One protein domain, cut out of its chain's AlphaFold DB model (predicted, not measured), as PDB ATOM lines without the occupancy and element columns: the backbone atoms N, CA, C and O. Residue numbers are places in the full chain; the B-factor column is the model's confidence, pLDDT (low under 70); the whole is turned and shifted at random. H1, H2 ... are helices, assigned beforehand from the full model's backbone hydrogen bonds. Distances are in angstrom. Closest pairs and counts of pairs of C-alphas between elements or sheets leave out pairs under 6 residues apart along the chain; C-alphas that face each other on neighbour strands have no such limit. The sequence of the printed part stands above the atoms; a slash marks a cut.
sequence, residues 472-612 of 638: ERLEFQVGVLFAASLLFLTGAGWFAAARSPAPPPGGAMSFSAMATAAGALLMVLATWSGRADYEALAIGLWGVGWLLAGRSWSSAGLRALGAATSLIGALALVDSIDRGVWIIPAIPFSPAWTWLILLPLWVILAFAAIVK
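What this domain is: This is residues 472 to 612 of the 638 residues of the protein "Right-handed parallel beta-helix repeat-containing protein" of Glycomyces buryatensis (UniProt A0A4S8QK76). Four long helices, H1 to H4, stand side by side in an up-and-down bundle, each running against the one before it, and the shorter H6 joins as a fifth, packing on H1 and H4 near one end. The small H5 packs on H4. The printed part has 141 residues with six named helices, H1 to H6 in chain order, and no named strand; the class is all helix. It is compact, with a radius of gyration of the C-alphas of 15.0 A, and spans 43 by 33 by 23 A.

How they stand to each other: H1, residues 474 to 498, and H2, residues 510 to 529, form a helical hairpin at a shallow tilt of 8 degrees; their closest C-alphas, Ala 483 and Ala 520, are 5.0 A apart. H2 makes another with H3, residues 532 to 555, closest at the C-alphas of Ser 512 and Gly 545, 4.2 A. H3 and H4, residues 559 to 580, touch as a hairpin at 17 degrees, closest at the C-alphas of Gly 550 and Gly 562, 3.8 A. H5, residues 591 to 596, touches residues 568 to 578 of H4 alone, closest at the C-alphas of Asp 575 and Pro 591, 4.9 A. H6, residues 599 to 611, touches H1, closest at the C-alphas of Ala 496 and Ile 610, 4.9 A, and H4, closest at Leu 561 and Leu 605, 5.8 A. H2 and H6 are apart. Every O i to N i+4 pair is within hydrogen-bond range in H1, H2, H3, H4 and H6; H5 has 1 of 2, and 3 of 3 O i to N i+3 pairs.

Where its parts are: H1 begins at C-alpha 474, (7.797, 17.546, -13.093), and is 35.9 A long; H2 measures 28.0 A, H3 34.8 A and H4 31.1 A. H6 ends at C-alpha 611, (15.017, 36.734, 15.763).

The domain as a whole: The farthest C-alphas, Glu 472 and Pro 501, are 45.4 A apart. The printed part has no cut. The link from H1 to H2 is long. No printed residue is under 70 in pLDDT.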
ATOM      1  N   GLU A 472      11.344  20.388 -18.549       87.38
ATOM      2  CA  GLU A 472       9.885  20.520 -18.445       87.38
ATOM      3  C   GLU A 472       9.304  19.480 -17.489       87.38
ATOM      4  O   GLU A 472       8.260  19.708 -16.889       87.38
ATOM      5  N   ARG A 473      10.017  18.364 -17.300       89.56
ATOM      6  CA  ARG A 473       9.598  17.256 -16.444       89.56
ATOM      7  C   ARG A 473       9.328  17.735 -15.024       89.56
ATOM      8  O   ARG A 473      10.175  18.401 -14.414       89.56
ATOM      9  N   LEU A 474       8.199  17.303 -14.474       90.50
ATOM     10  CA  LEU A 474       7.797  17.546 -13.093       90.50
ATOM     11  C   LEU A 474       8.926  17.201 -12.114       90.50
ATOM     12  O   LEU A 474       9.217  17.974 -11.200       90.50
ATOM     13  N   GLU A 475       9.626  16.087 -12.347       91.75
ATOM     14  CA  GLU A 475      10.720  15.635 -11.490       91.75
ATOM     15  C   GLU A 475      11.900  16.582 -11.450       91.75
ATOM     16  O   GLU A 475      12.466  16.844 -10.387       91.75
ATOM     17  N   PHE A 476      12.239  17.149 -12.602       94.06
ATOM     18  CA  PHE A 476      13.298  18.133 -12.680       94.06
ATOM     19  C   PHE A 476      12.896  19.426 -11.970       94.06
ATOM     20  O   PHE A 476      13.647  19.922 -11.128       94.06
ATOM     21  N   GLN A 477      11.702  19.948 -12.265       94.06
ATOM     22  CA  GLN A 477      11.218  21.209 -11.698       94.06
ATOM     23  C   GLN A 477      11.136  21.153 -10.170       94.06
ATOM     24  O   GLN A 477      11.692  22.015  -9.481       94.06
ATOM     25  N   VAL A 478      10.497  20.110  -9.632       92.38
ATOM     26  CA  VAL A 478      10.374  19.922  -8.184       92.38
ATOM     27  C   VAL A 478      11.737  19.631  -7.563       92.38
ATOM     28  O   VAL A 478      12.051  20.219  -6.533       92.38
ATOM     29  N   GLY A 479      12.587  18.813  -8.189       92.81
ATOM     30  CA  GLY A 479      13.929  18.517  -7.678       92.81
ATOM     31  C   GLY A 479      14.827  19.751  -7.560       92.81
ATOM     32  O   GLY A 479      15.502  19.936  -6.545       92.81
ATOM     33  N   VAL A 480      14.802  20.641  -8.558       94.19
ATOM     34  CA  VAL A 480      15.542  21.915  -8.530       94.19
ATOM     35  C   VAL A 480      14.999  22.836  -7.441       94.19
ATOM     36  O   VAL A 480      15.778  23.379  -6.650       94.19
ATOM     37  N   LEU A 481      13.673  22.997  -7.364       92.94
ATOM     38  CA  LEU A 481      13.034  23.799  -6.321       92.94
ATOM     39  C   LEU A 481      13.372  23.260  -4.926       92.94
ATOM     40  O   LEU A 481      13.685  24.029  -4.012       92.94
ATOM     41  N   PHE A 482      13.346  21.940  -4.775       91.75
ATOM     42  CA  PHE A 482      13.656  21.239  -3.543       91.75
ATOM     43  C   PHE A 482      15.112  21.468  -3.115       91.75
ATOM     44  O   PHE A 482      15.369  21.923  -1.996       91.75
ATOM     45  N   ALA A 483      16.070  21.267  -4.026       94.31
ATOM     46  CA  ALA A 483      17.490  21.508  -3.776       94.31
ATOM     47  C   ALA A 483      17.775  22.976  -3.407       94.31
ATOM     48  O   ALA A 483      18.489  23.250  -2.436       94.31
ATOM     49  N   ALA A 484      17.179  23.929  -4.133       94.25
ATOM     50  CA  ALA A 484      17.305  25.355  -3.838       94.25
ATOM     51  C   ALA A 484      16.732  25.708  -2.454       94.25
ATOM     52  O   ALA A 484      17.351  26.459  -1.694       94.25
ATOM     53  N   SER A 485      15.585  25.123  -2.098       91.50
ATOM     54  CA  SER A 485      14.936  25.322  -0.800       91.50
ATOM     55  C   SER A 485      15.801  24.799   0.346       91.50
ATOM     56  O   SER A 485      16.048  25.528   1.307       91.50
ATOM     57  N   LEU A 486      16.342  23.581   0.240       92.19
ATOM     58  CA  LEU A 486      17.229  23.034   1.271       92.19
ATOM     59  C   LEU A 486      18.529  23.835   1.425       92.19
ATOM     60  O   LEU A 486      18.999  24.025   2.553       92.19
ATOM     61  N   LEU A 487      19.107  24.343   0.329       93.88
ATOM     62  CA  LEU A 487      20.291  25.211   0.386       93.88
ATOM     63  C   LEU A 487      19.988  26.515   1.113       93.88
ATOM     64  O   LEU A 487      20.766  26.939   1.972       93.88
ATOM     65  N   PHE A 488      18.840  27.124   0.814       92.31
ATOM     66  CA  PHE A 488      18.385  28.322   1.503       92.31
ATOM     67  C   PHE A 488      18.203  28.075   3.006       92.31
ATOM     68  O   PHE A 488      18.735  28.834   3.818       92.31
ATOM     69  N   LEU A 489      17.519  26.989   3.387       89.69
ATOM     70  CA  LEU A 489      17.331  26.611   4.790       89.69
ATOM     71  C   LEU A 489      18.672  26.394   5.493       89.69
ATOM     72  O   LEU A 489      18.924  26.964   6.554       89.69
ATOM     73  N   THR A 490      19.580  25.657   4.862       92.19
ATOM     74  CA  THR A 490      20.926  25.421   5.392       92.19
ATOM     75  C   THR A 490      21.674  26.736   5.611       92.19
ATOM     76  O   THR A 490      22.228  26.961   6.687       92.19
ATOM     77  N   GLY A 491      21.634  27.649   4.636       92.62
ATOM     78  CA  GLY A 491      22.213  28.988   4.749       92.62
ATOM     79  C   GLY A 491      21.600  29.819   5.882       92.62
ATOM     80  O   GLY A 491      22.328  30.484   6.621       92.62
ATOM     81  N   ALA A 492      20.281  29.747   6.077       89.56
ATOM     82  CA  ALA A 492      19.594  30.416   7.180       89.56
ATOM     83  C   ALA A 492      20.026  29.862   8.551       89.56
ATOM     84  O   ALA A 492      20.264  30.636   9.481       89.56
ATOM     85  N   GLY A 493      20.201  28.542   8.667       90.38
ATOM     86  CA  GLY A 493      20.739  27.903   9.869       90.38
ATOM     87  C   GLY A 493      22.180  28.329  10.167       90.38
ATOM     88  O   GLY A 493      22.495  28.694  11.302       90.38
ATOM     89  N   TRP A 494      23.036  28.404   9.142       91.88
ATOM     90  CA  TRP A 494      24.393  28.947   9.281       91.88
ATOM     91  C   TRP A 494      24.399  30.399   9.731       91.88
ATOM     92  O   TRP A 494      25.164  30.772  10.618       91.88
ATOM     93  N   PHE A 495      23.514  31.216   9.165       90.50
ATOM     94  CA  PHE A 495      23.363  32.604   9.572       90.50
ATOM     95  C   PHE A 495      22.909  32.726  11.034       90.50
ATOM     96  O   PHE A 495      23.419  33.579  11.760       90.50
ATOM     97  N   ALA A 496      22.002  31.861  11.495       88.12
ATOM     98  CA  ALA A 496      21.599  31.805  12.897       88.12
ATOM     99  C   ALA A 496      22.782  31.438  13.809       88.12
ATOM    100  O   ALA A 496      23.025  32.110  14.812       88.12
ATOM    101  N   ALA A 497      23.559  30.416  13.439       89.50
ATOM    102  CA  ALA A 497      24.733  29.984  14.194       89.50
ATOM    103  C   ALA A 497      25.825  31.061  14.251       89.50
ATOM    104  O   ALA A 497      26.402  31.292  15.314       89.50
ATOM    105  N   ALA A 498      26.052  31.793  13.160       89.69
ATOM    106  CA  ALA A 498      26.985  32.918  13.124       89.69
ATOM    107  C   ALA A 498      26.585  34.066  14.075       89.69
ATOM    108  O   ALA A 498      27.441  34.838  14.496       89.69
ATOM    109  N   ARG A 499      25.296  34.185  14.431       88.88
ATOM    110  CA  ARG A 499      24.779  35.184  15.389       88.88
ATOM    111  C   ARG A 499      24.652  34.667  16.822       88.88
ATOM    112  O   ARG A 499      24.226  35.418  17.699       88.88
ATOM    113  N   SER A 500      24.952  33.393  17.050       88.19
ATOM    114  CA  SER A 500      24.811  32.763  18.358       88.19
ATOM    115  C   SER A 500      25.904  33.221  19.348       88.19
ATOM    116  O   SER A 500      26.917  33.780  18.924       88.19
ATOM    117  N   PRO A 501      25.727  32.997  20.668       82.19
ATOM    118  CA  PRO A 501      26.674  33.453  21.693       82.19
ATOM    119  C   PRO A 501      28.089  32.876  21.572       82.19
ATOM    120  O   PRO A 501      29.038  33.495  22.044       82.19
ATOM    121  N   ALA A 502      28.227  31.693  20.974       88.25
ATOM    122  CA  ALA A 502      29.506  31.039  20.743       88.25
ATOM    123  C   ALA A 502      29.585  30.635  19.264       88.25
ATOM    124  O   ALA A 502      29.344  29.473  18.943       88.25
ATOM    125  N   PRO A 503      29.854  31.574  18.339       88.56
ATOM    126  CA  PRO A 503      29.860  31.255  16.919       88.56
ATOM    127  C   PRO A 503      30.865  30.128  16.632       88.56
ATOM    128  O   PRO A 503      31.938  30.089  17.244       88.56
ATOM    129  N   PRO A 504      30.534  29.193  15.727       86.62
ATOM    130  CA  PRO A 504      31.429  28.093  15.410       86.62
ATOM    131  C   PRO A 504      32.759  28.627  14.848       86.62
ATOM    132  O   PRO A 504      32.747  29.604  14.089       86.62
ATOM    133  N   PRO A 505      33.904  28.008  15.195       85.75
ATOM    134  CA  PRO A 505      35.208  28.455  14.723       85.75
ATOM    135  C   PRO A 505      35.285  28.417  13.192       85.75
ATOM    136  O   PRO A 505      34.666  27.567  12.539       85.75
ATOM    137  N   GLY A 506      36.063  29.340  12.616       80.19
ATOM    138  CA  GLY A 506      36.300  29.400  11.174       80.19
ATOM    139  C   GLY A 506      36.749  28.039  10.638       80.19
ATOM    140  O   GLY A 506      37.644  27.410  11.195       80.19
ATOM    141  N   GLY A 507      36.082  27.546   9.594       79.00
ATOM    142  CA  GLY A 507      36.369  26.240   8.995       79.00
ATOM    143  C   GLY A 507      35.455  25.092   9.442       79.00
ATOM    144  O   GLY A 507      35.222  24.187   8.643       79.00
ATOM    145  N   ALA A 508      34.846  25.146  10.636       81.06
ATOM    146  CA  ALA A 508      33.918  24.100  11.101       81.06
ATOM    147  C   ALA A 508      32.651  23.986  10.228       81.06
ATOM    148  O   ALA A 508      32.023  22.931  10.160       81.06
ATOM    149  N   MET A 509      32.307  25.068   9.524       84.12
ATOM    150  CA  MET A 509      31.148  25.141   8.631       84.12
ATOM    151  C   MET A 509      31.433  24.592   7.225       84.12
ATOM    152  O   MET A 509      30.501  24.247   6.503       84.12
ATOM    153  N   SER A 510      32.707  24.485   6.828       89.81
ATOM    154  CA  SER A 510      33.090  24.219   5.436       89.81
ATOM    155  C   SER A 510      32.661  22.832   4.973       89.81
ATOM    156  O   SER A 510      32.090  22.705   3.899       89.81
ATOM    157  N   PHE A 511      32.874  21.800   5.793       92.81
ATOM    158  CA  PHE A 511      32.552  20.422   5.409       92.81
ATOM    159  C   PHE A 511      31.057  20.192   5.239       92.81
ATOM    160  O   PHE A 511      30.638  19.552   4.282       92.81
ATOM    161  N   SER A 512      30.245  20.743   6.141       94.75
ATOM    162  CA  SER A 512      28.798  20.645   6.000       94.75
ATOM    163  C   SER A 512      28.303  21.437   4.789       94.75
ATOM    164  O   SER A 512      27.536  20.894   4.005       94.75
ATOM    165  N   ALA A 513      28.792  22.666   4.579       93.31
ATOM    166  CA  ALA A 513      28.429  23.465   3.408       93.31
ATOM    167  C   ALA A 513      28.845  22.798   2.085       93.31
ATOM    168  O   ALA A 513      28.093  22.829   1.118       93.31
ATOM    169  N   MET A 514      30.023  22.168   2.040       95.75
ATOM    170  CA  MET A 514      30.476  21.392   0.884       95.75
ATOM    171  C   MET A 514      29.592  20.167   0.653       95.75
ATOM    172  O   MET A 514      29.187  19.930  -0.479       95.75
ATOM    173  N   ALA A 515      29.263  19.414   1.707       96.69
ATOM    174  CA  ALA A 515      28.406  18.236   1.605       96.69
ATOM    175  C   ALA A 515      26.992  18.596   1.123       96.69
ATOM    176  O   ALA A 515      26.481  17.954   0.211       96.69
ATOM    177  N   THR A 516      26.383  19.656   1.661       96.25
ATOM    178  CA  THR A 516      25.052  20.109   1.231       96.25
ATOM    179  C   THR A 516      25.057  20.712  -0.170       96.25
ATOM    180  O   THR A 516      24.142  20.449  -0.943       96.25
ATOM    181  N   ALA A 517      26.099  21.460  -0.550       96.50
ATOM    182  CA  ALA A 517      26.257  21.959  -1.917       96.50
ATOM    183  C   ALA A 517      26.446  20.820  -2.929       96.50
ATOM    184  O   ALA A 517      25.825  20.835  -3.992       96.50
ATOM    185  N   ALA A 518      27.257  19.815  -2.588       97.88
ATOM    186  CA  ALA A 518      27.439  18.622  -3.407       97.88
ATOM    187  C   ALA A 518      26.136  17.818  -3.522       97.88
ATOM    188  O   ALA A 518      25.762  17.440  -4.627       97.88
ATOM    189  N   GLY A 519      25.412  17.623  -2.413       97.62
ATOM    190  CA  GLY A 519      24.095  16.985  -2.411       97.62
ATOM    191  C   GLY A 519      23.077  17.736  -3.272       97.62
ATOM    192  O   GLY A 519      22.350  17.121  -4.043       97.62
ATOM    193  N   ALA A 520      23.053  19.071  -3.219       97.19
ATOM    194  CA  ALA A 520      22.175  19.891  -4.053       97.19
ATOM    195  C   ALA A 520      22.487  19.748  -5.549       97.19
ATOM    196  O   ALA A 520      21.583  19.523  -6.351       97.19
ATOM    197  N   LEU A 521      23.767  19.858  -5.918       97.56
ATOM    198  CA  LEU A 521      24.210  19.700  -7.301       97.56
ATOM    199  C   LEU A 521      23.887  18.297  -7.821       97.56
ATOM    200  O   LEU A 521      23.373  18.151  -8.928       97.56
ATOM    201  N   LEU A 522      24.159  17.273  -7.011       97.56
ATOM    202  CA  LEU A 522      23.896  15.893  -7.380       97.56
ATOM    203  C   LEU A 522      22.397  15.609  -7.509       97.56
ATOM    204  O   LEU A 522      22.026  14.874  -8.410       97.56
ATOM    205  N   MET A 523      21.537  16.234  -6.698       96.88
ATOM    206  CA  MET A 523      20.080  16.131  -6.844       96.88
ATOM    207  C   MET A 523      19.609  16.676  -8.199       96.88
ATOM    208  O   MET A 523      18.833  16.024  -8.890       96.88
ATOM    209  N   VAL A 524      20.119  17.839  -8.623       95.94
ATOM    210  CA  VAL A 524      19.797  18.407  -9.946       95.94
ATOM    211  C   VAL A 524      20.280  17.490 -11.072       95.94
ATOM    212  O   VAL A 524      19.567  17.282 -12.051       95.94
ATOM    213  N   LEU A 525      21.477  16.914 -10.931       95.88
ATOM    214  CA  LEU A 525      21.991  15.936 -11.891       95.88
ATOM    215  C   LEU A 525      21.146  14.658 -11.908       95.88
ATOM    216  O   LEU A 525      20.864  14.149 -12.988       95.88
ATOM    217  N   ALA A 526      20.720  14.170 -10.742       94.56
ATOM    218  CA  ALA A 526      19.901  12.975 -10.590       94.56
ATOM    219  C   ALA A 526      18.552  13.125 -11.294       94.56
ATOM    220  O   ALA A 526      18.181  12.263 -12.091       94.56
ATOM    221  N   THR A 527      17.845  14.237 -11.068       92.94
ATOM    222  CA  THR A 527      16.544  14.487 -11.706       92.94
ATOM    223  C   THR A 527      16.674  14.779 -13.198       92.94
ATOM    224  O   THR A 527      15.822  14.357 -13.983       92.94
ATOM    225  N   TRP A 528      17.771  15.421 -13.618       93.44
ATOM    226  CA  TRP A 528      18.084  15.628 -15.032       93.44
ATOM    227  C   TRP A 528      18.348  14.308 -15.766       93.44
ATOM    228  O   TRP A 528      17.774  14.068 -16.828       93.44
ATOM    229  N   SER A 529      19.170  13.422 -15.192       91.69
ATOM    230  CA  SER A 529      19.502  12.131 -15.803       91.69
ATOM    231  C   SER A 529      18.454  11.041 -15.558       91.69
ATOM    232  O   SER A 529      18.519   9.997 -16.198       91.69
ATOM    233  N   GLY A 530      17.522  11.242 -14.619       89.19
ATOM    234  CA  GLY A 530      16.571  10.224 -14.155       89.19
ATOM    235  C   GLY A 530      17.200   9.126 -13.285       89.19
ATOM    236  O   GLY A 530      16.627   8.054 -13.138       89.19
ATOM    237  N   ARG A 531      18.396   9.345 -12.729       93.44
ATOM    238  CA  ARG A 531      19.139   8.297 -12.012       93.44
ATOM    239  C   ARG A 531      18.779   8.263 -10.532       93.44
ATOM    240  O   ARG A 531      19.210   9.133  -9.777       93.44
ATOM    241  N   ALA A 532      18.051   7.229 -10.114       94.31
ATOM    242  CA  ALA A 532      17.627   7.059  -8.724       94.31
ATOM    243  C   ALA A 532      18.797   6.808  -7.755       94.31
ATOM    244  O   ALA A 532      18.726   7.169  -6.584       94.31
ATOM    245  N   ASP A 533      19.909   6.245  -8.225       95.25
ATOM    246  CA  ASP A 533      21.088   6.029  -7.385       95.25
ATOM    247  C   ASP A 533      21.824   7.350  -7.078       95.25
ATOM    248  O   ASP A 533      22.314   7.556  -5.966       95.25
ATOM    249  N   TYR A 534      21.829   8.295  -8.025       96.50
ATOM    250  CA  TYR A 534      22.317   9.657  -7.781       96.50
ATOM    251  C   TYR A 534      21.399  10.416  -6.829       96.50
ATOM    252  O   TYR A 534      21.885  11.188  -6.005       96.50
ATOM    253  N   GLU A 535      20.092  10.176  -6.907       96.00
ATOM    254  CA  GLU A 535      19.111  10.744  -5.986       96.00
ATOM    255  C   GLU A 535      19.359  10.254  -4.552       96.00
ATOM    256  O   GLU A 535      19.505  11.064  -3.635       96.00
ATOM    257  N   ALA A 536      19.515   8.939  -4.367       96.81
ATOM    258  CA  ALA A 536      19.845   8.348  -3.076       96.81
ATOM    259  C   ALA A 536      21.163   8.910  -2.517       96.81
ATOM    260  O   ALA A 536      21.216   9.329  -1.359       96.81
ATOM    261  N   LEU A 537      22.216   9.001  -3.339       97.62
ATOM    262  CA  LEU A 537      23.501   9.574  -2.928       97.62
ATOM    263  C   LEU A 537      23.389  11.071  -2.588       97.62
ATOM    264  O   LEU A 537      24.002  11.530  -1.622       97.62
ATOM    265  N   ALA A 538      22.591  11.831  -3.340       97.75
ATOM    266  CA  ALA A 538      22.342  13.244  -3.076       97.75
ATOM    267  C   ALA A 538      21.683  13.446  -1.706       97.75
ATOM    268  O   ALA A 538      22.164  14.259  -0.912       97.75
ATOM    269  N   ILE A 539      20.637  12.671  -1.401       97.38
ATOM    270  CA  ILE A 539      19.962  12.674  -0.094       97.38
ATOM    271  C   ILE A 539      20.945  12.260   1.015       97.38
ATOM    272  O   ILE A 539      20.982  12.881   2.079       97.38
ATOM    273  N   GLY A 540      21.813  11.281   0.750       98.06
ATOM    274  CA  GLY A 540      22.852  10.848   1.685       98.06
ATOM    275  C   GLY A 540      23.835  11.970   2.040       98.06
ATOM    276  O   GLY A 540      24.084  12.250   3.216       98.06
ATOM    277  N   LEU A 541      24.353  12.677   1.031       98.19
ATOM    278  CA  LEU A 541      25.238  13.834   1.216       98.19
ATOM    279  C   LEU A 541      24.554  14.969   1.987       98.19
ATOM    280  O   LEU A 541      25.173  15.588   2.858       98.19
ATOM    281  N   TRP A 542      23.266  15.202   1.721       96.81
ATOM    282  CA  TRP A 542      22.438  16.124   2.494       96.81
ATOM    283  C   TRP A 542      22.352  15.722   3.968       96.81
ATOM    284  O   TRP A 542      22.617  16.553   4.840       96.81
ATOM    285  N   GLY A 543      22.057  14.449   4.246       97.56
ATOM    286  CA  GLY A 543      21.983  13.903   5.599       97.56
ATOM    287  C   GLY A 543      23.290  14.067   6.380       97.56
ATOM    288  O   GLY A 543      23.287  14.599   7.495       97.56
ATOM    289  N   VAL A 544      24.431  13.717   5.768       98.19
ATOM    290  CA  VAL A 544      25.767  13.940   6.359       98.19
ATOM    291  C   VAL A 544      26.005  15.424   6.630       98.19
ATOM    292  O   VAL A 544      26.427  15.799   7.729       98.19
ATOM    293  N   GLY A 545      25.710  16.282   5.652       97.38
ATOM    294  CA  GLY A 545      25.833  17.727   5.798       97.38
ATOM    295  C   GLY A 545      25.038  18.247   6.996       97.38
ATOM    296  O   GLY A 545      25.577  18.992   7.817       97.38
ATOM    297  N   TRP A 546      23.792  17.808   7.158       97.62
ATOM    298  CA  TRP A 546      22.909  18.245   8.240       97.62
ATOM    299  C   TRP A 546      23.314  17.705   9.613       97.62
ATOM    300  O   TRP A 546      23.217  18.433  10.599       97.62
ATOM    301  N   LEU A 547      23.869  16.495   9.707       97.75
ATOM    302  CA  LEU A 547      24.445  15.988  10.958       97.75
ATOM    303  C   LEU A 547      25.642  16.826  11.424       97.75
ATOM    304  O   LEU A 547      25.751  17.177  12.605       97.75
ATOM    305  N   LEU A 548      26.530  17.182  10.492       96.50
ATOM    306  CA  LEU A 548      27.677  18.047  10.769       96.50
ATOM    307  C   LEU A 548      27.224  19.461  11.169       96.50
ATOM    308  O   LEU A 548      27.730  20.015  12.150       96.50
ATOM    309  N   ALA A 549      26.230  20.016  10.465       95.44
ATOM    310  CA  ALA A 549      25.618  21.300  10.799       95.44
ATOM    311  C   ALA A 549      24.974  21.273  12.189       95.44
ATOM    312  O   ALA A 549      25.279  22.119  13.026       95.44
ATOM    313  N   GLY A 550      24.153  20.263  12.477       96.38
ATOM    314  CA  GLY A 550      23.453  20.116  13.749       96.38
ATOM    315  C   GLY A 550      24.407  20.011  14.938       96.38
ATOM    316  O   GLY A 550      24.225  20.703  15.948       96.38
ATOM    317  N   ARG A 551      25.500  19.246  14.794       96.06
ATOM    318  CA  ARG A 551      26.585  19.195  15.789       96.06
ATOM    319  C   ARG A 551      27.225  20.570  15.990       96.06
ATOM    320  O   ARG A 551      27.382  21.005  17.134       96.06
ATOM    321  N   SER A 552      27.561  21.262  14.900       94.38
ATOM    322  CA  SER A 552      28.158  22.599  14.950       94.38
ATOM    323  C   SER A 552      27.230  23.608  15.634       94.38
ATOM    324  O   SER A 552      27.663  24.347  16.515       94.38
ATOM    325  N   TRP A 553      25.947  23.633  15.285       94.25
ATOM    326  CA  TRP A 553      24.980  24.589  15.828       94.25
ATOM    327  C   TRP A 553      24.650  24.310  17.295       94.25
ATOM    328  O   TRP A 553      24.508  25.243  18.084       94.25
ATOM    329  N   SER A 554      24.613  23.036  17.695       93.94
ATOM    330  CA  SER A 554      24.463  22.659  19.103       93.94
ATOM    331  C   SER A 554      25.646  23.152  19.944       93.94
ATOM    332  O   SER A 554      25.443  23.737  21.013       93.94
ATOM    333  N   SER A 555      26.876  23.017  19.425       91.75
ATOM    334  CA  SER A 555      28.077  23.557  20.080       91.75
ATOM    335  C   SER A 555      28.082  25.086  20.163       91.75
ATOM    336  O   SER A 555      28.634  25.640  21.109       91.75
ATOM    337  N   ALA A 556      27.375  25.755  19.247       90.44
ATOM    338  CA  ALA A 556      27.233  27.206  19.215       90.44
ATOM    339  C   ALA A 556      26.184  27.759  20.209       90.44
ATOM    340  O   ALA A 556      25.918  28.959  20.283       90.44
ATOM    341  N   GLY A 557      25.556  26.881  20.996       91.44
ATOM    342  CA  GLY A 557      24.518  27.239  21.966       91.44
ATOM    343  C   GLY A 557      23.091  27.143  21.420       91.44
ATOM    344  O   GLY A 557      22.137  27.293  22.184       91.44
ATOM    345  N   LEU A 558      22.911  26.812  20.136       92.69
ATOM    346  CA  LEU A 558      21.602  26.596  19.509       92.69
ATOM    347  C   LEU A 558      21.154  25.133  19.651       92.69
ATOM    348  O   LEU A 558      20.892  24.453  18.664       92.69
ATOM    349  N   ARG A 559      21.065  24.627  20.887       94.12
ATOM    350  CA  ARG A 559      20.843  23.192  21.168       94.12
ATOM    351  C   ARG A 559      19.594  22.606  20.505       94.12
ATOM    352  O   ARG A 559      19.680  21.533  19.926       94.12
ATOM    353  N   ALA A 560      18.456  23.303  20.573       94.31
ATOM    354  CA  ALA A 560      17.199  22.818  19.996       94.31
ATOM    355  C   ALA A 560      17.261  22.738  18.461       94.31
ATOM    356  O   ALA A 560      16.927  21.707  17.887       94.31
ATOM    357  N   LEU A 561      17.755  23.799  17.809       94.31
ATOM    358  CA  LEU A 561      17.944  23.822  16.358       94.31
ATOM    359  C   LEU A 561      18.970  22.770  15.925       94.31
ATOM    360  O   LEU A 561      18.714  22.012  14.997       94.31
ATOM    361  N   GLY A 562      20.102  22.677  16.625       95.44
ATOM    362  CA  GLY A 562      21.132  21.679  16.357       95.44
ATOM    363  C   GLY A 562      20.605  20.248  16.470       95.44
ATOM    364  O   GLY A 562      20.813  19.457  15.559       95.44
ATOM    365  N   ALA A 563      19.853  19.936  17.531       96.56
ATOM    366  CA  ALA A 563      19.234  18.624  17.720       96.56
ATOM    367  C   ALA A 563      18.208  18.294  16.623       96.56
ATOM    368  O   ALA A 563      18.266  17.206  16.056       96.56
ATOM    369  N   ALA A 564      17.320  19.235  16.279       96.25
ATOM    370  CA  ALA A 564      16.348  19.050  15.200       96.25
ATOM    371  C   ALA A 564      17.030  18.830  13.837       96.25
ATOM    372  O   ALA A 564      16.621  17.967  13.068       96.25
ATOM    373  N   THR A 565      18.107  19.569  13.561       96.69
ATOM    374  CA  THR A 565      18.896  19.428  12.324       96.69
ATOM    375  C   THR A 565      19.577  18.068  12.251       96.69
ATOM    376  O   THR A 565      19.523  17.415  11.215       96.69
ATOM    377  N   SER A 566      20.175  17.614  13.357       97.69
ATOM    378  CA  SER A 566      20.782  16.285  13.424       97.69
ATOM    379  C   SER A 566      19.748  15.171  13.254       97.69
ATOM    380  O   SER A 566      20.034  14.191  12.579       97.69
ATOM    381  N   LEU A 567      18.550  15.319  13.834       97.38
ATOM    382  CA  LEU A 567      17.464  14.352  13.666       97.38
ATOM    383  C   LEU A 567      17.030  14.251  12.197       97.38
ATOM    384  O   LEU A 567      16.982  13.150  11.659       97.38
ATOM    385  N   ILE A 568      16.777  15.386  11.538       97.44
ATOM    386  CA  ILE A 568      16.417  15.417  10.111       97.44
ATOM    387  C   ILE A 568      17.548  14.843   9.252       97.44
ATOM    388  O   ILE A 568      17.286  14.038   8.368       97.44
ATOM    389  N   GLY A 569      18.806  15.187   9.547       97.75
ATOM    390  CA  GLY A 569      19.960  14.630   8.844       97.75
ATOM    391  C   GLY A 569      20.079  13.110   8.992       97.75
ATOM    392  O   GLY A 569      20.374  12.424   8.019       97.75
ATOM    393  N   ALA A 570      19.799  12.568  10.182       98.06
ATOM    394  CA  ALA A 570      19.772  11.125  10.411       98.06
ATOM    395  C   ALA A 570      18.640  10.440   9.629       98.06
ATOM    396  O   ALA A 570      18.878   9.424   8.987       98.06
ATOM    397  N   LEU A 571      17.433  11.008   9.636       96.94
ATOM    398  CA  LEU A 571      16.298  10.470   8.880       96.94
ATOM    399  C   LEU A 571      16.513  10.556   7.360       96.94
ATOM    400  O   LEU A 571      16.146   9.630   6.646       96.94
ATOM    401  N   ALA A 572      17.172  11.607   6.865       97.31
ATOM    402  CA  ALA A 572      17.582  11.699   5.465       97.31
ATOM    403  C   ALA A 572      18.608  10.611   5.095       97.31
ATOM    404  O   ALA A 572      18.539  10.045   4.010       97.31
ATOM    405  N   LEU A 573      19.532  10.244   5.991       97.88
ATOM    406  CA  LEU A 573      20.407   9.087   5.751       97.88
ATOM    407  C   LEU A 573      19.626   7.772   5.684       97.88
ATOM    408  O   LEU A 573      19.941   6.931   4.848       97.88
ATOM    409  N   VAL A 574      18.615   7.598   6.539       97.00
ATOM    410  CA  VAL A 574      17.729   6.426   6.485       97.00
ATOM    411  C   VAL A 574      16.991   6.376   5.143       97.00
ATOM    412  O   VAL A 574      16.977   5.330   4.513       97.00
ATOM    413  N   ASP A 575      16.470   7.505   4.658       96.69
ATOM    414  CA  ASP A 575      15.829   7.632   3.337       96.69
ATOM    415  C   ASP A 575      16.790   7.368   2.162       96.69
ATOM    416  O   ASP A 575      16.442   6.724   1.177       96.69
ATOM    417  N   SER A 576      18.044   7.804   2.279       97.31
ATOM    418  CA  SER A 576      19.094   7.495   1.302       97.31
ATOM    419  C   SER A 576      19.368   5.990   1.211       97.31
ATOM    420  O   SER A 576      19.463   5.446   0.110       97.31
ATOM    421  N   ILE A 577      19.460   5.310   2.360       96.44
ATOM    422  CA  ILE A 577      19.635   3.852   2.428       96.44
ATOM    423  C   ILE A 577      18.413   3.150   1.833       96.44
ATOM    424  O   ILE A 577      18.580   2.234   1.030       96.44
ATOM    425  N   ASP A 578      17.219   3.631   2.175       94.94
ATOM    426  CA  ASP A 578      15.944   3.099   1.703       94.94
ATOM    427  C   ASP A 578      15.854   3.048   0.176       94.94
ATOM    428  O   ASP A 578      15.543   2.020  -0.416       94.94
ATOM    429  N   ARG A 579      16.191   4.163  -0.476       94.50
ATOM    430  CA  ARG A 579      16.113   4.304  -1.936       94.50
ATOM    431  C   ARG A 579      17.278   3.651  -2.671       94.50
ATOM    432  O   ARG A 579      17.130   3.286  -3.836       94.50
ATOM    433  N   GLY A 580      18.451   3.617  -2.037       95.00
ATOM    434  CA  GLY A 580      19.726   3.339  -2.700       95.00
ATOM    435  C   GLY A 580      20.315   1.959  -2.444       95.00
ATOM    436  O   GLY A 580      21.114   1.496  -3.252       95.00
ATOM    437  N   VAL A 581      19.981   1.330  -1.318       94.69
ATOM    438  CA  VAL A 581      20.642   0.099  -0.859       94.69
ATOM    439  C   VAL A 581      19.632  -0.999  -0.579       94.69
ATOM    440  O   VAL A 581      19.808  -2.114  -1.056       94.69
ATOM    441  N   TRP A 582      18.603  -0.698   0.210       91.81
ATOM    442  CA  TRP A 582      17.615  -1.682   0.632       91.81
ATOM    443  C   TRP A 582      16.339  -0.985   1.083       91.81
ATOM    444  O   TRP A 582      16.389  -0.140   1.976       91.81
ATOM    445  N   ILE A 583      15.210  -1.384   0.496       91.38
ATOM    446  CA  ILE A 583      13.882  -0.907   0.880       91.38
ATOM    447  C   ILE A 583      13.584  -1.424   2.283       91.38
ATOM    448  O   ILE A 583      13.475  -2.627   2.505       91.38
ATOM    449  N   ILE A 584      13.460  -0.508   3.239       89.88
ATOM    450  CA  ILE A 584      13.210  -0.840   4.636       89.88
ATOM    451  C   ILE A 584      11.796  -1.438   4.734       89.88
ATOM    452  O   ILE A 584      10.827  -0.745   4.384       89.88
ATOM    453  N   PRO A 585      11.662  -2.693   5.201       83.38
ATOM    454  CA  PRO A 585      10.379  -3.357   5.362       83.38
ATOM    455  C   PRO A 585       9.655  -2.846   6.614       83.38
ATOM    456  O   PRO A 585      10.251  -2.207   7.486       83.38
ATOM    457  N   ALA A 586       8.363  -3.160   6.723       79.81
ATOM    458  CA  ALA A 586       7.520  -2.898   7.898       79.81
ATOM    459  C   ALA A 586       7.339  -1.419   8.309       79.81
ATOM    460  O   ALA A 586       6.824  -1.139   9.395       79.81
ATOM    461  N   ILE A 587       7.732  -0.457   7.467       85.81
ATOM    462  CA  ILE A 587       7.373   0.955   7.647       85.81
ATOM    463  C   ILE A 587       6.194   1.317   6.731       85.81
ATOM    464  O   ILE A 587       6.304   1.157   5.518       85.81
ATOM    465  N   PRO A 588       5.081   1.850   7.274       86.81
ATOM    466  CA  PRO A 588       3.886   2.144   6.477       86.81
ATOM    467  C   PRO A 588       4.059   3.351   5.541       86.81
ATOM    468  O   PRO A 588       3.255   3.554   4.635       86.81
ATOM    469  N   PHE A 589       5.104   4.156   5.749       90.06
ATOM    470  CA  PHE A 589       5.416   5.338   4.950       90.06
ATOM    471  C   PHE A 589       6.888   5.316   4.554       90.06
ATOM    472  O   PHE A 589       7.739   4.954   5.372       90.06
ATOM    473  N   SER A 590       7.201   5.788   3.344       91.56
ATOM    474  CA  SER A 590       8.589   6.060   2.954       91.56
ATOM    475  C   SER A 590       9.292   6.950   4.002       91.56
ATOM    476  O   SER A 590       8.699   7.940   4.455       91.56
ATOM    477  N   PRO A 591      10.565   6.674   4.368       93.44
ATOM    478  CA  PRO A 591      11.314   7.500   5.318       93.44
ATOM    479  C   PRO A 591      11.381   8.974   4.913       93.44
ATOM    480  O   PRO A 591      11.456   9.840   5.788       93.44
ATOM    481  N   ALA A 592      11.276   9.270   3.615       94.62
ATOM    482  CA  ALA A 592      11.176  10.620   3.077       94.62
ATOM    483  C   ALA A 592      10.114  11.483   3.773       94.62
ATOM    484  O   ALA A 592      10.385  12.613   4.185       94.62
ATOM    485  N   TRP A 593       8.917  10.932   3.989       93.69
ATOM    486  CA  TRP A 593       7.832  11.648   4.661       93.69
ATOM    487  C   TRP A 593       8.209  12.065   6.080       93.69
ATOM    488  O   TRP A 593       7.891  13.177   6.505       93.69
ATOM    489  N   THR A 594       8.931  11.205   6.804       92.50
ATOM    490  CA  THR A 594       9.252  11.439   8.218       92.50
ATOM    491  C   THR A 594      10.089  12.696   8.422       92.50
ATOM    492  O   THR A 594       9.824  13.463   9.346       92.50
ATOM    493  N   TRP A 595      11.066  12.959   7.553       94.50
ATOM    494  CA  TRP A 595      11.921  14.133   7.693       94.50
ATOM    495  C   TRP A 595      11.357  15.367   6.992       94.50
ATOM    496  O   TRP A 595      11.545  16.474   7.503       94.50
ATOM    497  N   LEU A 596      10.594  15.201   5.906       92.31
ATOM    498  CA  LEU A 596       9.879  16.304   5.256       92.31
ATOM    499  C   LEU A 596       8.835  16.939   6.187       92.31
ATOM    500  O   LEU A 596       8.765  18.166   6.279       92.31
ATOM    501  N   ILE A 597       8.089  16.134   6.954       91.00
ATOM    502  CA  ILE A 597       7.101  16.622   7.937       91.00
ATOM    503  C   ILE A 597       7.764  17.423   9.074       91.00
ATOM    504  O   ILE A 597       7.139  18.306   9.666       91.00
ATOM    505  N   LEU A 598       9.043  17.171   9.370       92.94
ATOM    506  CA  LEU A 598       9.788  17.900  10.399       92.94
ATOM    507  C   LEU A 598      10.359  19.240   9.908       92.94
ATOM    508  O   LEU A 598      10.689  20.095  10.738       92.94
ATOM    509  N   LEU A 599      10.446  19.472   8.591       92.25
ATOM    510  CA  LEU A 599      10.969  20.722   8.030       92.25
ATOM    511  C   LEU A 599      10.175  21.975   8.454       92.25
ATOM    512  O   LEU A 599      10.823  22.941   8.858       92.25
ATOM    513  N   PRO A 600       8.823  22.011   8.449       90.38
ATOM    514  CA  PRO A 600       8.072  23.161   8.958       90.38
ATOM    515  C   PRO A 600       8.454  23.549  10.394       90.38
ATOM    516  O   PRO A 600       8.702  24.722  10.686       90.38
ATOM    517  N   LEU A 601       8.556  22.563  11.293       91.31
ATOM    518  CA  LEU A 601       8.968  22.795  12.679       91.31
ATOM    519  C   LEU A 601      10.408  23.314  12.743       91.31
ATOM    520  O   LEU A 601      10.699  24.260  13.477       91.31
ATOM    521  N   TRP A 602      11.303  22.732  11.945       94.19
ATOM    522  CA  TRP A 602      12.681  23.193  11.825       94.19
ATOM    523  C   TRP A 602      12.755  24.663  11.382       94.19
ATOM    524  O   TRP A 602      13.500  25.439  11.982       94.19
ATOM    525  N   VAL A 603      11.939  25.085  10.407       91.12
ATOM    526  CA  VAL A 603      11.884  26.479   9.920       91.12
ATOM    527  C   VAL A 603      11.492  27.435  11.045       91.12
ATOM    528  O   VAL A 603      12.116  28.487  11.205       91.12
ATOM    529  N   ILE A 604      10.513  27.057  11.870       90.94
ATOM    530  CA  ILE A 604      10.096  27.845  13.038       90.94
ATOM    531  C   ILE A 604      11.256  27.989  14.036       90.94
ATOM    532  O   ILE A 604      11.522  29.093  14.518       90.94
ATOM    533  N   LEU A 605      11.982  26.902  14.320       91.75
ATOM    534  CA  LEU A 605      13.144  26.921  15.218       91.75
ATOM    535  C   LEU A 605      14.280  27.795  14.672       91.75
ATOM    536  O   LEU A 605      14.873  28.573  15.425       91.75
ATOM    537  N   ALA A 606      14.568  27.699  13.374       90.19
ATOM    538  CA  ALA A 606      15.588  28.505  12.713       90.19
ATOM    539  C   ALA A 606      15.224  29.994  12.761       90.19
ATOM    540  O   ALA A 606      16.042  30.827  13.154       90.19
ATOM    541  N   PHE A 607      13.971  30.335  12.454       89.75
ATOM    542  CA  PHE A 607      13.486  31.710  12.527       89.75
ATOM    543  C   PHE A 607      13.550  32.269  13.955       89.75
ATOM    544  O   PHE A 607      14.050  33.375  14.167       89.75
ATOM    545  N   ALA A 608      13.123  31.493  14.956       90.31
ATOM    546  CA  ALA A 608      13.227  31.882  16.359       90.31
ATOM    547  C   ALA A 608      14.686  32.137  16.776       90.31
ATOM    548  O   ALA A 608      14.959  33.115  17.475       90.31
ATOM    549  N   ALA A 609      15.630  31.310  16.311       89.19
ATOM    550  CA  ALA A 609      17.057  31.496  16.558       89.19
ATOM    551  C   ALA A 609      17.612  32.778  15.908       89.19
ATOM    552  O   ALA A 609      18.430  33.461  16.518       89.19
ATOM    553  N   ILE A 610      17.135  33.146  14.713       88.56
ATOM    554  CA  ILE A 610      17.533  34.383  14.020       88.56
ATOM    555  C   ILE A 610      16.976  35.629  14.726       88.56
ATOM    556  O   ILE A 610      17.665  36.647  14.835       88.56
ATOM    557  N   VAL A 611      15.721  35.576  15.183       88.62
ATOM    558  CA  VAL A 611      15.017  36.734  15.763       88.62
ATOM    559  C   VAL A 611      15.415  36.995  17.212       88.62
ATOM    560  O   VAL A 611      15.410  38.154  17.642       88.62
ATOM    561  N   LYS A 612      15.757  35.952  17.977       84.81
ATOM    562  CA  LYS A 612      16.109  36.078  19.393       84.81
ATOM    563  C   LYS A 612      17.341  36.970  19.552       84.81
ATOM    564  O   LYS A 612      18.479  36.554  19.366       84.81
TER     565      LYS A 612